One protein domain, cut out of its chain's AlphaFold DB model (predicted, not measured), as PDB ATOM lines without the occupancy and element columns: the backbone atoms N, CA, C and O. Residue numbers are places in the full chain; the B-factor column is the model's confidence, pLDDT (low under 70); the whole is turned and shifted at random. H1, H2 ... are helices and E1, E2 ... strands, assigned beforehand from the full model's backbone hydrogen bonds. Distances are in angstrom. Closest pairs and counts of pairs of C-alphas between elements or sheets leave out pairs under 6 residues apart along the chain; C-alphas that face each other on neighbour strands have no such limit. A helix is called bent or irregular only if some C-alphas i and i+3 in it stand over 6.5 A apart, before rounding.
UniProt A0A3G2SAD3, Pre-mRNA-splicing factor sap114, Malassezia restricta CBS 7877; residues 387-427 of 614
ATOM      1  N   ARG A 387     103.802 111.604 129.341       83.00
ATOM      2  CA  ARG A 387     103.065 110.602 130.118       83.00
ATOM      3  C   ARG A 387     103.514 110.678 131.572       83.00
ATOM      4  O   ARG A 387     104.637 110.298 131.881       83.00
ATOM      5  N   VAL A 388     102.625 111.144 132.439       81.38
ATOM      6  CA  VAL A 388     102.893 111.371 133.863       81.38
ATOM      7  C   VAL A 388     101.901 110.570 134.688       81.38
ATOM      8  O   VAL A 388     100.749 110.384 134.291       81.38
ATOM      9  N   ASP A 389     102.338 110.067 135.834       87.75
ATOM     10  CA  ASP A 389     101.462 109.333 136.737       87.75
ATOM     11  C   ASP A 389     100.325 110.225 137.251       87.75
ATOM     12  O   ASP A 389     100.528 111.384 137.614       87.75
ATOM     13  N   VAL A 390      99.106 109.678 137.319       81.81
ATOM     14  CA  VAL A 390      97.895 110.423 137.722       81.81
ATOM     15  C   VAL A 390      98.051 111.088 139.095       81.81
ATOM     16  O   VAL A 390      97.528 112.179 139.307       81.81
ATOM     17  N   ASN A 391      98.810 110.470 140.006       85.44
ATOM     18  CA  ASN A 391      99.082 111.019 141.338       85.44
ATOM     19  C   ASN A 391     100.100 112.174 141.342       85.44
ATOM     20  O   ASN A 391     100.168 112.909 142.321       85.44
ATOM     21  N   GLU A 392     100.885 112.329 140.277       81.94
ATOM     22  CA  GLU A 392     101.950 113.334 140.155       81.94
ATOM     23  C   GLU A 392     101.613 114.412 139.112       81.94
ATOM     24  O   GLU A 392     102.331 115.399 138.981       81.94
ATOM     25  N   MET A 393     100.479 114.279 138.412       76.44
ATOM     26  CA  MET A 393     100.036 115.198 137.360       76.44
ATOM     27  C   MET A 393      99.897 116.646 137.852       76.44
ATOM     28  O   MET A 393     100.295 117.578 137.158       76.44
ATOM     29  N   SER A 394      99.364 116.861 139.058       78.69
ATOM     30  CA  SER A 394      99.183 118.208 139.618       78.69
ATOM     31  C   SER A 394     100.506 118.896 139.954       78.69
ATOM     32  O   SER A 394     100.643 120.096 139.723       78.69
ATOM     33  N   GLU A 395     101.485 118.145 140.461       77.31
ATOM     34  CA  GLU A 395     102.828 118.660 140.763       77.31
ATOM     35  C   GLU A 395     103.625 118.874 139.477       77.31
ATOM     36  O   GLU A 395     104.237 119.921 139.296       77.31
ATOM     37  N   HIS A 396     103.534 117.948 138.524       79.25
ATOM     38  CA  HIS A 396     104.165 118.081 137.218       79.25
ATOM     39  C   HIS A 396     103.663 119.319 136.457       79.25
ATOM     40  O   HIS A 396     104.464 120.117 135.975       79.25
ATOM     41  N   VAL A 397     102.345 119.550 136.420       80.44
ATOM     42  CA  VAL A 397     101.766 120.757 135.805       80.44
ATOM     43  C   VAL A 397     102.175 122.021 136.571       80.44
ATOM     44  O   VAL A 397     102.464 123.047 135.956       80.44
ATOM     45  N   ARG A 398     102.251 121.967 137.906       81.81
ATOM     46  CA  ARG A 398     102.707 123.091 138.737       81.81
ATOM     47  C   ARG A 398     104.174 123.445 138.473       81.81
ATOM     48  O   ARG A 398     104.485 124.627 138.358       81.81
ATOM     49  N   ILE A 399     105.056 122.454 138.360       70.81
ATOM     50  CA  ILE A 399     106.494 122.632 138.108       70.81
ATOM     51  C   ILE A 399     106.728 123.227 136.714       70.81
ATOM     52  O   ILE A 399     107.489 124.185 136.576       70.81
ATOM     53  N   GLU A 400     106.013 122.733 135.702       73.19
ATOM     54  CA  GLU A 400     106.082 123.243 134.325       73.19
ATOM     55  C   GLU A 400     105.550 124.684 134.194       73.19
ATOM     56  O   GLU A 400     106.020 125.452 133.354       73.19
ATOM     57  N   LEU A 401     104.600 125.092 135.044       75.56
ATOM     58  CA  LEU A 401     104.082 126.465 135.081       75.56
ATOM     59  C   LEU A 401     104.945 127.429 135.917       75.56
ATOM     60  O   LEU A 401     104.857 128.638 135.706       75.56
ATOM     61  N   LEU A 402     105.776 126.932 136.842       74.38
ATOM     62  CA  LEU A 402     106.597 127.772 137.728       74.38
ATOM     63  C   LEU A 402     107.911 128.255 137.092       74.38
ATOM     64  O   LEU A 402     108.434 129.277 137.528       74.38
ATOM     65  N   ASN A 403     108.460 127.549 136.093       65.69
ATOM     66  CA  ASN A 403     109.768 127.878 135.509       65.69
ATOM     67  C   ASN A 403     109.772 127.866 133.966       65.69
ATOM     68  O   ASN A 403     110.088 126.841 133.355       65.69
ATOM     69  N   PRO A 404     109.521 129.014 133.304       70.38
ATOM     70  CA  PRO A 404     109.579 129.113 131.842       70.38
ATOM     71  C   PRO A 404     110.984 128.829 131.276       70.38
ATOM     72  O   PRO A 404     111.110 128.233 130.210       70.38
ATOM     73  N   GLN A 405     112.045 129.155 132.022       67.88
ATOM     74  CA  GLN A 405     113.432 128.894 131.610       67.88
ATOM     75  C   GLN A 405     113.784 127.399 131.588       67.88
ATOM     76  O   GLN A 405     114.585 126.965 130.764       67.88
ATOM     77  N   TYR A 406     113.174 126.591 132.459       67.88
ATOM     78  CA  TYR A 406     113.411 125.146 132.496       67.88
ATOM     79  C   TYR A 406     112.837 124.451 131.253       67.88
ATOM     80  O   TYR A 406     113.462 123.546 130.696       67.88
ATOM     81  N   ARG A 407     111.694 124.942 130.751       72.38
ATOM     82  CA  ARG A 407     111.076 124.475 129.501       72.38
ATOM     83  C   ARG A 407     111.948 124.777 128.287       72.38
ATOM     84  O   ARG A 407     112.181 123.892 127.469       72.38
ATOM     85  N   GLU A 408     112.482 125.994 128.194       78.25
ATOM     86  CA  GLU A 408     113.394 126.384 127.111       78.25
ATOM     87  C   GLU A 408     114.710 125.594 127.150       78.25
ATOM     88  O   GLU A 408     115.186 125.127 126.113       78.25
ATOM     89  N   GLN A 409     115.277 125.377 128.343       74.19
ATOM     90  CA  GLN A 409     116.497 124.582 128.510       74.19
ATOM     91  C   GLN A 409     116.282 123.108 128.148       74.19
ATOM     92  O   GLN A 409     117.107 122.541 127.428       74.19
ATOM     93  N   ARG A 410     115.166 122.493 128.567       75.31
ATOM     94  CA  ARG A 410     114.826 121.117 128.165       75.31
ATOM     95  C   ARG A 410     114.579 121.001 126.666       75.31
ATOM     96  O   ARG A 410     115.138 120.101 126.050       75.31
ATOM     97  N   ALA A 411     113.838 121.931 126.064       79.44
ATOM     98  CA  ALA A 411     113.606 121.940 124.619       79.44
ATOM     99  C   ALA A 411     114.911 122.116 123.817       79.44
ATOM    100  O   ALA A 411     115.091 121.495 122.771       79.44
ATOM    101  N   SER A 412     115.848 122.930 124.316       83.88
ATOM    102  CA  SER A 412     117.179 123.107 123.719       83.88
ATOM    103  C   SER A 412     118.037 121.840 123.824       83.88
ATOM    104  O   SER A 412     118.669 121.432 122.847       83.88
ATOM    105  N   LEU A 413     118.021 121.166 124.981       79.31
ATOM    106  CA  LEU A 413     118.711 119.889 125.179       79.31
ATOM    107  C   LEU A 413     118.120 118.776 124.314       79.31
ATOM    108  O   LEU A 413     118.866 117.997 123.725       79.31
ATOM    109  N   GLU A 414     116.798 118.714 124.192       80.31
ATOM    110  CA  GLU A 414     116.125 117.731 123.350       80.31
ATOM    111  C   GLU A 414     116.393 117.981 121.864       80.31
ATOM    112  O   GLU A 414     116.683 117.035 121.133       80.31
ATOM    113  N   ARG A 415     116.429 119.249 121.430       85.06
ATOM    114  CA  ARG A 415     116.855 119.624 120.075       85.06
ATOM    115  C   ARG A 415     118.294 119.190 119.801       85.06
ATOM    116  O   ARG A 415     118.539 118.526 118.801       85.06
ATOM    117  N   ARG A 416     119.226 119.453 120.724       85.12
ATOM    118  CA  ARG A 416     120.622 118.989 120.614       85.12
ATOM    119  C   ARG A 416     120.737 117.466 120.590       85.12
ATOM    120  O   ARG A 416     121.557 116.925 119.853       85.12
ATOM    121  N   ARG A 417     119.911 116.761 121.367       82.62
ATOM    122  CA  ARG A 417     119.874 115.293 121.382       82.62
ATOM    123  C   ARG A 417     119.324 114.731 120.072       82.62
ATOM    124  O   ARG A 417     119.856 113.744 119.576       82.62
ATOM    125  N   GLN A 418     118.304 115.362 119.492       77.19
ATOM    126  CA  GLN A 418     117.770 115.001 118.175       77.19
ATOM    127  C   GLN A 418     118.777 115.297 117.056       77.19
ATOM    128  O   GLN A 418     118.956 114.466 116.169       77.19
ATOM    129  N   GLU A 419     119.490 116.422 117.133       80.00
ATOM    130  CA  GLU A 419     120.590 116.756 116.223       80.00
ATOM    131  C   GLU A 419     121.701 115.701 116.315       80.00
ATOM    132  O   GLU A 419     122.071 115.116 115.298       80.00
ATOM    133  N   GLN A 420     122.156 115.349 117.522       77.19
ATOM    134  CA  GLN A 420     123.143 114.282 117.728       77.19
ATOM    135  C   GLN A 420     122.655 112.910 117.254       77.19
ATOM    136  O   GLN A 420     123.420 112.189 116.622       77.19
ATOM    137  N   ALA A 421     121.393 112.547 117.498       74.38
ATOM    138  CA  ALA A 421     120.823 111.293 117.006       74.38
ATOM    139  C   ALA A 421     120.740 111.262 115.467       74.38
ATOM    140  O   ALA A 421     120.986 110.221 114.859       74.38
ATOM    141  N   SER A 422     120.452 112.399 114.826       70.88
ATOM    142  CA  SER A 422     120.443 112.517 113.363       70.88
ATOM    143  C   SER A 422     121.851 112.450 112.759       70.88
ATOM    144  O   SER A 422     122.048 111.811 111.727       70.88
ATOM    145  N   LEU A 423     122.844 113.027 113.444       72.56
ATOM    146  CA  LEU A 423     124.255 112.939 113.069       72.56
ATOM    147  C   LEU A 423     124.790 111.514 113.250       72.56
ATOM    148  O   LEU A 423     125.484 111.018 112.370       72.56
ATOM    149  N   ALA A 424     124.414 110.825 114.332       66.31
ATOM    150  CA  ALA A 424     124.783 109.432 114.576       66.31
ATOM    151  C   ALA A 424     124.141 108.471 113.561       66.31
ATOM    152  O   ALA A 424     124.797 107.546 113.090       66.31
ATOM    153  N   ALA A 425     122.893 108.720 113.146       62.28
ATOM    154  CA  ALA A 425     122.251 107.966 112.068       62.28
ATOM    155  C   ALA A 425     122.936 108.179 110.698       62.28
ATOM    156  O   ALA A 425     122.873 107.301 109.839       62.28
ATOM    157  N   GLY A 426     123.613 109.316 110.503       58.62
ATOM    158  CA  GLY A 426     124.456 109.611 109.339       58.62
ATOM    159  C   GLY A 426     125.938 109.234 109.499       58.62
ATOM    160  O   GLY A 426     126.730 109.539 108.612       58.62
ATOM    161  N   ALA A 427     126.339 108.590 110.600       58.34
ATOM    162  CA  ALA A 427     127.741 108.337 110.944       58.34
ATOM    163  C   ALA A 427     128.212 106.901 110.670       58.34
ATOM    164  O   ALA A 427     129.231 106.494 111.222       58.34
TER     165      ALA A 427
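What this domain is: This is residues 387 to 427 of the 614 residues of the protein "Pre-mRNA-splicing factor sap114" of Malassezia restricta CBS 7877 (UniProt A0A3G2SAD3). Two helices meet at their ends in an open L, the shorter H1 making one arm and the much longer H2 the other, while the first residues with E1 form a small hook at the end of H1 away from H2. The helices do not pack side by side along their lengths, and the long arm of H2 sticks out from residue 408 on. The printed part has 41 residues, with one named strand and two named helices in the order E1, H1, H2, and its class is mostly helix. It is extended, with a radius of gyration of the C-alphas of 14.4 A, and flat, spanning 42 by 22 by 5 A.

How they stand to each other: E1, residues 387 to 389, pairs with no named strand. A tight link of 3 residues joins it to H1, residues 393 to 402. The closest C-alphas of E1 and H1 are those of Val 388 and His 396, 7.6 A apart. A tight link of 1 residue, Asn 403, leads from H1 to H2, residues 404 to 425. H1 and H2 are close but not clearly touching, with 2 pairs of C-alphas within 8 A. Their closest C-alphas are those of Glu 400 and Arg 407, 7.1 A apart. The lines of the two helices are about perpendicular, at 78 degrees, and their centres are 21.0 A apart. E1 and H2 are apart. In H1 and H2 every O i to N i+4 pair is within hydrogen-bond range.

Where its parts are: E1 begins with C-alpha 387 at (103.065, 110.602, 130.118) and ends at Asp 389, a length of 6.9 A from first to last C-alpha. H1 runs from Met 393, with its C-alpha at (100.036, 115.198, 137.360), to Leu 402, a length of 14.2 A. H2, the longest helix with 22 residues, runs from Pro 404 to Ala 425, whose C-alpha is at (122.251, 107.966, 112.068), a length of 31.6 A. Neither helix is bent.

The domain as a whole: The two C-alphas farthest apart are those of Asn 391 and Ala 427, at 41.9 A, while the first and last printed C-alphas are 31.3 A apart. Residues 408 to 427, of which 408 to 425 belong to H2, stand free. So do residues 389 to 395, of which 393 to 395 belong to H1. The printed part has no cut, and no link between named elements is long. The mean pLDDT of the printed part is 76.0, and the model's confidence is under 70 at residue 403, residues 405 to 406 and residues 424 to 427.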